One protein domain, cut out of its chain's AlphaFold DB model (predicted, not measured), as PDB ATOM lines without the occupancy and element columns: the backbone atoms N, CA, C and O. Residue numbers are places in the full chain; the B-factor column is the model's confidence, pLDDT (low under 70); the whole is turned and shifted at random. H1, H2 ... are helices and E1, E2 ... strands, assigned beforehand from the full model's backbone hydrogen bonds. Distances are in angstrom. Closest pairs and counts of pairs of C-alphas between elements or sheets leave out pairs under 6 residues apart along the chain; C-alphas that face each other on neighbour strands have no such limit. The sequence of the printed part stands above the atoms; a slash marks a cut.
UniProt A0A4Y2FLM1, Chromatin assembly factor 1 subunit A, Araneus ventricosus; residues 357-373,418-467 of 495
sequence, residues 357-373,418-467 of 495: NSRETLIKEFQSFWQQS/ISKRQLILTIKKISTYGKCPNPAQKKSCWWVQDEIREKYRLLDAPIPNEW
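Overview. This is residues 357 to 373 and 418 to 467 of the 495 residues of the protein "Chromatin assembly factor 1 subunit A" of Araneus ventricosus (UniProt A0A4Y2FLM1). A two-stranded hairpin, E1 and E2, has a helix at either end of its chain path: H2 leads straight into E1, and short H3 follows E2. H1 meets H2 nearly at a right angle, with few contacts between the parts, and residues 456 to 467 form a tail that folds back from H3. The printed part has 67 residues, with three named helices and two named strands that follow along the chain as H1, H2, E1, E2, H3; the sheet, E1 - E2, is antiparallel, and the class is mixed, helices and strands. It is only just compact, close to loose, with a radius of gyration of the C-alphas of 12.7 A and spans of 35 by 25 by 21 A.

Along the chain. E1 is residues 431 to 435, 12.8 A long, and E2 is residues 444 to 448, 13.1 A. H2 is residues 420 to 430, 15.5 A, and H1 is residues 359 to 373, 20.7 A, with C-alpha 359 at (-12.832, 22.168, 13.871). H3 is residues 450 to 455, 8.5 A, with C-alpha 455 at (-31.472, 18.429, 1.873).

Arrangement. E1 and E2 form an antiparallel hairpin, their directions at 149 degrees. N 432 and O 447, and N 447 and O 432, are within hydrogen-bond range, each at 2.8 A. H1 touches H2 with residues 359 to 363 alone, only just about perpendicular at 71 degrees; the closest C-alphas, of Ile 363 and Leu 423, are 6.7 A apart. H2 and H3 are close but not clearly touching, the closest C-alphas being those of Ile 430 and Ile 452, 6.9 A. H1 is apart from E1, E2 and H3. Every O i to N i+4 pair is within hydrogen-bond range in H1, H2 and H3.

Size, cuts and confidence. The farthest C-alphas, of Gln 371 and Pro 439, are 35.5 A apart. Residues 374 to 417 are not printed, and C-alphas 373 and 418 are 12.8 A apart across this cut. Of the links printed whole, no link is long. The model's pLDDT is under 70 at residues 437 to 442.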
ATOM      1  N   ASN A 357     -13.019  15.107  16.249       85.69
ATOM      2  CA  ASN A 357     -11.844  15.941  16.008       85.69
ATOM      3  C   ASN A 357     -12.159  17.444  16.106       85.69
ATOM      4  O   ASN A 357     -13.301  17.888  15.952       85.69
ATOM      5  N   SER A 358     -11.120  18.254  16.334       86.62
ATOM      6  CA  SER A 358     -11.260  19.711  16.401       86.62
ATOM      7  C   SER A 358     -11.665  20.304  15.047       86.62
ATOM      8  O   SER A 358     -11.263  19.809  13.992       86.62
ATOM      9  N   ARG A 359     -12.412  21.417  15.073       87.81
ATOM     10  CA  ARG A 359     -12.832  22.168  13.871       87.81
ATOM     11  C   ARG A 359     -11.657  22.455  12.929       87.81
ATOM     12  O   ARG A 359     -11.761  22.263  11.726       87.81
ATOM     13  N   GLU A 360     -10.533  22.876  13.503       86.56
ATOM     14  CA  GLU A 360      -9.238  23.093  12.844       86.56
ATOM     15  C   GLU A 360      -8.774  21.879  12.024       86.56
ATOM     16  O   GLU A 360      -8.413  22.007  10.853       86.56
ATOM     17  N   THR A 361      -8.804  20.698  12.645       88.00
ATOM     18  CA  THR A 361      -8.370  19.436  12.036       88.00
ATOM     19  C   THR A 361      -9.306  19.037  10.900       88.00
ATOM     20  O   THR A 361      -8.842  18.669   9.826       88.00
ATOM     21  N   LEU A 362     -10.617  19.193  11.100       90.81
ATOM     22  CA  LEU A 362     -11.629  18.908  10.080       90.81
ATOM     23  C   LEU A 362     -11.503  19.843   8.875       90.81
ATOM     24  O   LEU A 362     -11.626  19.400   7.740       90.81
ATOM     25  N   ILE A 363     -11.190  21.122   9.091       90.75
ATOM     26  CA  ILE A 363     -10.961  22.067   7.990       90.75
ATOM     27  C   ILE A 363      -9.718  21.680   7.181       90.75
ATOM     28  O   ILE A 363      -9.783  21.657   5.953       90.75
ATOM     29  N   LYS A 364      -8.599  21.367   7.849       88.62
ATOM     30  CA  LYS A 364      -7.346  20.964   7.180       88.62
ATOM     31  C   LYS A 364      -7.532  19.667   6.383       88.62
ATOM     32  O   LYS A 364      -7.092  19.585   5.234       88.62
ATOM     33  N   GLU A 365      -8.230  18.696   6.967       93.00
ATOM     34  CA  GLU A 365      -8.590  17.440   6.308       93.00
ATOM     35  C   GLU A 365      -9.478  17.689   5.084       93.00
ATOM     36  O   GLU A 365      -9.157  17.237   3.987       93.00
ATOM     37  N   PHE A 366     -10.544  18.480   5.235       92.75
ATOM     38  CA  PHE A 366     -11.463  18.781   4.139       92.75
ATOM     39  C   PHE A 366     -10.772  19.491   2.974       92.75
ATOM     40  O   PHE A 366     -11.011  19.163   1.816       92.75
ATOM     41  N   GLN A 367      -9.899  20.456   3.269       91.06
ATOM     42  CA  GLN A 367      -9.135  21.160   2.241       91.06
ATOM     43  C   GLN A 367      -8.216  20.209   1.471       91.06
ATOM     44  O   GLN A 367      -8.156  20.292   0.246       91.06
ATOM     45  N   SER A 368      -7.550  19.289   2.172       89.31
ATOM     46  CA  SER A 368      -6.670  18.288   1.557       89.31
ATOM     47  C   SER A 368      -7.467  17.326   0.670       89.31
ATOM     48  O   SER A 368      -7.135  17.138  -0.502       89.31
ATOM     49  N   PHE A 369      -8.583  16.804   1.187       90.62
ATOM     50  CA  PHE A 369      -9.505  15.935   0.453       90.62
ATOM     51  C   PHE A 369     -10.083  16.614  -0.799       90.62
ATOM     52  O   PHE A 369     -10.103  16.024  -1.883       90.62
ATOM     53  N   TRP A 370     -10.547  17.860  -0.673       90.44
ATOM     54  CA  TRP A 370     -11.184  18.586  -1.773       90.44
ATOM     55  C   TRP A 370     -10.189  18.905  -2.890       90.44
ATOM     56  O   TRP A 370     -10.484  18.705  -4.067       90.44
ATOM     57  N   GLN A 371      -8.968  19.311  -2.530       86.88
ATOM     58  CA  GLN A 371      -7.896  19.528  -3.501       86.88
ATOM     59  C   GLN A 371      -7.556  18.250  -4.269       86.88
ATOM     60  O   GLN A 371      -7.368  18.308  -5.485       86.88
ATOM     61  N   GLN A 372      -7.504  17.104  -3.585       85.31
ATOM     62  CA  GLN A 372      -7.249  15.814  -4.220       85.31
ATOM     63  C   GLN A 372      -8.399  15.406  -5.152       85.31
ATOM     64  O   GLN A 372      -8.149  15.017  -6.291       85.31
ATOM     65  N   SER A 373      -9.646  15.593  -4.716       82.56
ATOM     66  CA  SER A 373     -10.851  15.278  -5.499       82.56
ATOM     67  C   SER A 373     -10.960  16.123  -6.777       82.56
ATOM     68  O   SER A 373     -11.314  15.619  -7.845       82.56
ATOM     69  N   ILE A 418     -11.260  26.504  -1.585       84.50
ATOM     70  CA  ILE A 418     -12.197  26.974  -0.560       84.50
ATOM     71  C   ILE A 418     -11.404  27.563   0.617       84.50
ATOM     72  O   ILE A 418     -10.627  26.874   1.286       84.50
ATOM     73  N   SER A 419     -11.607  28.854   0.899       84.06
ATOM     74  CA  SER A 419     -10.878  29.546   1.974       84.06
ATOM     75  C   SER A 419     -11.222  29.014   3.376       84.06
ATOM     76  O   SER A 419     -12.380  28.684   3.646       84.06
ATOM     77  N   LYS A 420     -10.243  29.035   4.301       83.56
ATOM     78  CA  LYS A 420     -10.411  28.618   5.713       83.56
ATOM     79  C   LYS A 420     -11.631  29.291   6.359       83.56
ATOM     80  O   LYS A 420     -12.477  28.616   6.931       83.56
ATOM     81  N   ARG A 421     -11.770  30.614   6.187       81.00
ATOM     82  CA  ARG A 421     -12.885  31.408   6.740       81.00
ATOM     83  C   ARG A 421     -14.256  30.967   6.213       81.00
ATOM     84  O   ARG A 421     -15.202  30.913   6.985       81.00
ATOM     85  N   GLN A 422     -14.374  30.621   4.928       84.56
ATOM     86  CA  GLN A 422     -15.646  30.146   4.359       84.56
ATOM     87  C   GLN A 422     -16.059  28.786   4.931       84.56
ATOM     88  O   GLN A 422     -17.233  28.583   5.236       84.56
ATOM     89  N   LEU A 423     -15.101  27.880   5.146       88.06
ATOM     90  CA  LEU A 423     -15.370  26.609   5.821       88.06
ATOM     91  C   LEU A 423     -15.781  26.826   7.278       88.06
ATOM     92  O   LEU A 423     -16.758  26.225   7.705       88.06
ATOM     93  N   ILE A 424     -15.120  27.729   8.012       86.88
ATOM     94  CA  ILE A 424     -15.497  28.066   9.398       86.88
ATOM     95  C   ILE A 424     -16.950  28.545   9.471       86.88
ATOM     96  O   ILE A 424     -17.735  28.000  10.247       86.88
ATOM     97  N   LEU A 425     -17.320  29.523   8.637       86.12
ATOM     98  CA  LEU A 425     -18.681  30.067   8.603       86.12
ATOM     99  C   LEU A 425     -19.707  28.998   8.221       86.12
ATOM    100  O   LEU A 425     -20.773  28.915   8.826       86.12
ATOM    101  N   THR A 426     -19.372  28.152   7.248       88.81
ATOM    102  CA  THR A 426     -20.268  27.085   6.792       88.81
ATOM    103  C   THR A 426     -20.455  26.027   7.876       88.81
ATOM    104  O   THR A 426     -21.591  25.708   8.197       88.81
ATOM    105  N   ILE A 427     -19.379  25.558   8.516       91.31
ATOM    106  CA  ILE A 427     -19.432  24.603   9.637       91.31
ATOM    107  C   ILE A 427     -20.276  25.168  10.785       91.31
ATOM    108  O   ILE A 427     -21.146  24.462  11.291       91.31
ATOM    109  N   LYS A 428     -20.069  26.442  11.156       89.06
ATOM    110  CA  LYS A 428     -20.844  27.127  12.209       89.06
ATOM    111  C   LYS A 428     -22.334  27.201  11.862       89.06
ATOM    112  O   LYS A 428     -23.170  27.056  12.744       89.06
ATOM    113  N   LYS A 429     -22.665  27.404  10.583       89.38
ATOM    114  CA  LYS A 429     -24.052  27.472  10.108       89.38
ATOM    115  C   LYS A 429     -24.735  26.104  10.080       89.38
ATOM    116  O   LYS A 429     -25.916  26.027  10.392       89.38
ATOM    117  N   ILE A 430     -24.021  25.052   9.671       91.00
ATOM    118  CA  ILE A 430     -24.637  23.745   9.399       91.00
ATOM    119  C   ILE A 430     -24.548  22.746  10.555       91.00
ATOM    120  O   ILE A 430     -25.244  21.731  10.536       91.00
ATOM    121  N   SER A 431     -23.674  22.986  11.537       90.06
ATOM    122  CA  SER A 431     -23.376  22.011  12.587       90.06
ATOM    123  C   SER A 431     -23.157  22.629  13.963       90.06
ATOM    124  O   SER A 431     -22.739  23.778  14.094       90.06
ATOM    125  N   THR A 432     -23.401  21.829  14.997       89.38
ATOM    126  CA  THR A 432     -23.168  22.160  16.405       89.38
ATOM    127  C   THR A 432     -22.266  21.108  17.047       89.38
ATOM    128  O   THR A 432     -22.285  19.941  16.666       89.38
ATOM    129  N   TYR A 433     -21.444  21.505  18.018       87.44
ATOM    130  CA  TYR A 433     -20.601  20.575  18.774       87.44
ATOM    131  C   TYR A 433     -21.223  20.320  20.146       87.44
ATOM    132  O   TYR A 433     -21.479  21.261  20.897       87.44
ATOM    133  N   GLY A 434     -21.488  19.058  20.483       85.06
ATOM    134  CA  GLY A 434     -22.235  18.714  21.693       85.06
ATOM    135  C   GLY A 434     -22.104  17.248  22.090       85.06
ATOM    136  O   GLY A 434     -21.322  16.502  21.508       85.06
ATOM    137  N   LYS A 435     -22.850  16.824  23.117       81.56
ATOM    138  CA  LYS A 435     -22.839  15.430  23.593       81.56
ATOM    139  C   LYS A 435     -23.351  14.498  22.491       81.56
ATOM    140  O   LYS A 435     -24.418  14.752  21.939       81.56
ATOM    141  N   CYS A 436     -22.613  13.422  22.205       72.00
ATOM    142  CA  CYS A 436     -23.050  12.433  21.224       72.00
ATOM    143  C   CYS A 436     -24.388  11.802  21.659       72.00
ATOM    144  O   CYS A 436     -24.493  11.356  22.806       72.00
ATOM    145  N   PRO A 437     -25.397  11.722  20.772       66.00
ATOM    146  CA  PRO A 437     -26.661  11.043  21.067       66.00
ATOM    147  C   PRO A 437     -26.509   9.534  21.301       66.00
ATOM    148  O   PRO A 437     -27.392   8.919  21.891       66.00
ATOM    149  N   ASN A 438     -25.401   8.925  20.853       65.94
ATOM    150  CA  ASN A 438     -25.145   7.503  21.053       65.94
ATOM    151  C   ASN A 438     -24.583   7.242  22.471       65.94
ATOM    152  O   ASN A 438     -23.444   7.625  22.760       65.94
ATOM    153  N   PRO A 439     -25.319   6.534  23.353       55.31
ATOM    154  CA  PRO A 439     -24.914   6.297  24.741       55.31
ATOM    155  C   PRO A 439     -23.637   5.449  24.893       55.31
ATOM    156  O   PRO A 439     -23.040   5.439  25.972       55.31
ATOM    157  N   ALA A 440     -23.185   4.763  23.836       60.72
ATOM    158  CA  ALA A 440     -21.940   3.994  23.844       60.72
ATOM    159  C   ALA A 440     -20.678   4.878  23.780       60.72
ATOM    160  O   ALA A 440     -19.604   4.454  24.210       60.72
ATOM    161  N   GLN A 441     -20.788   6.118  23.287       61.16
ATOM    162  CA  GLN A 441     -19.666   7.045  23.146       61.16
ATOM    163  C   GLN A 441     -19.861   8.261  24.055       61.16
ATOM    164  O   GLN A 441     -20.487   9.246  23.684       61.16
ATOM    165  N   LYS A 442     -19.267   8.237  25.254       59.81
ATOM    166  CA  LYS A 442     -19.293   9.357  26.222       59.81
ATOM    167  C   LYS A 442     -18.488  10.601  25.780       59.81
ATOM    168  O   LYS A 442     -18.025  11.361  26.627       59.81
ATOM    169  N   LYS A 443     -18.257  10.794  24.480       71.75
ATOM    170  CA  LYS A 443     -17.462  11.894  23.919       71.75
ATOM    171  C   LYS A 443     -18.382  12.886  23.206       71.75
ATOM    172  O   LYS A 443     -19.411  12.499  22.660       71.75
ATOM    173  N   SER A 444     -18.020  14.164  23.230       81.88
ATOM    174  CA  SER A 444     -18.702  15.173  22.419       81.88
ATOM    175  C   SER A 444     -18.318  15.007  20.946       81.88
ATOM    176  O   SER A 444     -17.171  14.677  20.646       81.88
ATOM    177  N   CYS A 445     -19.266  15.217  20.038       88.19
ATOM    178  CA  CYS A 445     -19.055  15.133  18.598       88.19
ATOM    179  C   CYS A 445     -19.787  16.259  17.858       88.19
ATOM    180  O   CYS A 445     -20.700  16.894  18.390       88.19
ATOM    181  N   TRP A 446     -19.382  16.494  16.616       90.25
ATOM    182  CA  TRP A 446     -20.050  17.405  15.695       90.25
ATOM    183  C   TRP A 446     -21.364  16.797  15.190       90.25
ATOM    184  O   TRP A 446     -21.406  15.652  14.742       90.25
ATOM    185  N   TRP A 447     -22.442  17.574  15.250       88.94
ATOM    186  CA  TRP A 447     -23.777  17.208  14.789       88.94
ATOM    187  C   TRP A 447     -24.241  18.176  13.708       88.94
ATOM    188  O   TRP A 447     -24.369  19.373  13.945       88.94
ATOM    189  N   VAL A 448     -24.487  17.659  12.508       91.38
ATOM    190  CA  VAL A 448     -25.061  18.434  11.399       91.38
ATOM    191  C   VAL A 448     -26.584  18.458  11.540       91.38
ATOM    192  O   VAL A 448     -27.182  17.406  11.766       91.38
ATOM    193  N   GLN A 449     -27.192  19.638  11.394       89.56
ATOM    194  CA  GLN A 449     -28.642  19.836  11.517       89.56
ATOM    195  C   GLN A 449     -29.434  18.921  10.569       89.56
ATOM    196  O   GLN A 449     -29.030  18.685   9.427       89.56
ATOM    197  N   ASP A 450     -30.574  18.422  11.045       85.31
ATOM    198  CA  ASP A 450     -31.391  17.416  10.355       85.31
ATOM    199  C   ASP A 450     -31.906  17.930   9.005       85.31
ATOM    200  O   ASP A 450     -31.778  17.228   8.006       85.31
ATOM    201  N   GLU A 451     -32.336  19.194   8.939       88.31
ATOM    202  CA  GLU A 451     -32.787  19.871   7.710       88.31
ATOM    203  C   GLU A 451     -31.726  19.841   6.597       88.31
ATOM    204  O   GLU A 451     -32.016  19.693   5.408       88.31
ATOM    205  N   ILE A 452     -30.456  19.962   6.981       87.94
ATOM    206  CA  ILE A 452     -29.329  19.999   6.049       87.94
ATOM    207  C   ILE A 452     -28.982  18.581   5.609       87.94
ATOM    208  O   ILE A 452     -28.711  18.347   4.431       87.94
ATOM    209  N   ARG A 453     -29.030  17.614   6.528       87.56
ATOM    210  CA  ARG A 453     -28.850  16.198   6.191       87.56
ATOM    211  C   ARG A 453     -29.961  15.695   5.274       87.56
ATOM    212  O   ARG A 453     -29.659  14.976   4.327       87.56
ATOM    213  N   GLU A 454     -31.201  16.124   5.477       89.81
ATOM    214  CA  GLU A 454     -32.326  15.824   4.588       89.81
ATOM    215  C   GLU A 454     -32.122  16.436   3.198       89.81
ATOM    216  O   GLU A 454     -32.196  15.723   2.194       89.81
ATOM    217  N   LYS A 455     -31.742  17.722   3.136       88.81
ATOM    218  CA  LYS A 455     -31.472  18.429   1.873       88.81
ATOM    219  C   LYS A 455     -30.462  17.693   0.983       88.81
ATOM    220  O   LYS A 455     -30.646  17.645  -0.231       88.81
ATOM    221  N   TYR A 456     -29.417  17.113   1.572       88.75
ATOM    222  CA  TYR A 456     -28.375  16.383   0.838       88.75
ATOM    223  C   TYR A 456     -28.546  14.854   0.860       88.75
ATOM    224  O   TYR A 456     -27.645  14.146   0.417       88.75
ATOM    225  N   ARG A 457     -29.695  14.335   1.325       85.19
ATOM    226  CA  ARG A 457     -30.013  12.891   1.406       85.19
ATOM    227  C   ARG A 457     -28.995  12.073   2.224       85.19
ATOM    228  O   ARG A 457     -28.633  10.962   1.850       85.19
ATOM    229  N   LEU A 458     -28.540  12.628   3.347       82.81
ATOM    230  CA  LEU A 458     -27.550  12.059   4.276       82.81
ATOM    231  C   LEU A 458     -28.122  11.835   5.691       82.81
ATOM    232  O   LEU A 458     -27.416  12.004   6.686       82.81
ATOM    233  N   LEU A 459     -29.406  11.477   5.799       75.94
ATOM    234  CA  LEU A 459     -30.052  11.196   7.090       75.94
ATOM    235  C   LEU A 459     -29.451   9.965   7.794       75.94
ATOM    236  O   LEU A 459     -29.266   9.998   9.008       75.94
ATOM    237  N   ASP A 460     -29.040   8.954   7.022       74.06
ATOM    238  CA  ASP A 460     -28.474   7.689   7.520       74.06
ATOM    239  C   ASP A 460     -26.946   7.733   7.715       74.06
ATOM    240  O   ASP A 460     -26.267   6.707   7.665       74.06
ATOM    241  N   ALA A 461     -26.362   8.925   7.885       76.56
ATOM    242  CA  ALA A 461     -24.924   9.052   8.110       76.56
ATOM    243  C   ALA A 461     -24.500   8.294   9.394       76.56
ATOM    244  O   ALA A 461     -25.129   8.474  10.440       76.56
ATOM    245  N   PRO A 462     -23.442   7.459   9.341       75.44
ATOM    246  CA  PRO A 462     -23.090   6.561  10.437       75.44
ATOM    247  C   PRO A 462     -22.600   7.317  11.679       75.44
ATOM    248  O   PRO A 462     -21.893   8.325  11.590       75.44
ATOM    249  N   ILE A 463     -22.973   6.795  12.852       74.69
ATOM    250  CA  ILE A 463     -22.511   7.246  14.170       74.69
ATOM    251  C   ILE A 463     -21.973   6.008  14.898       74.69
ATOM    252  O   ILE A 463     -22.773   5.172  15.333       74.69
ATOM    253  N   PRO A 464     -20.650   5.863  15.071       76.25
ATOM    254  CA  PRO A 464     -19.606   6.890  14.967       76.25
ATOM    255  C   PRO A 464     -19.247   7.245  13.520       76.25
ATOM    256  O   PRO A 464     -19.502   6.454  12.619       76.25
ATOM    257  N   ASN A 465     -18.625   8.408  13.304       85.75
ATOM    258  CA  ASN A 465     -18.183   8.800  11.965       85.75
ATOM    259  C   ASN A 465     -17.172   7.788  11.387       85.75
ATOM    260  O   ASN A 465     -16.180   7.462  12.036       85.75
ATOM    261  N   GLU A 466     -17.412   7.338  10.154       84.75
ATOM    262  CA  GLU A 466     -16.572   6.389   9.405       84.75
ATOM    263  C   GLU A 466     -15.568   7.068   8.454       84.75
ATOM    264  O   GLU A 466     -14.921   6.408   7.640       84.75
ATOM    265  N   TRP A 467     -15.446   8.396   8.499       86.75
ATOM    266  CA  TRP A 467     -14.510   9.131   7.656       86.75
ATOM    267  C   TRP A 467     -13.061   8.742   7.969       86.75
ATOM    268  O   TRP A 467     -12.576   8.914   9.089       86.75
TER     269      TRP A 467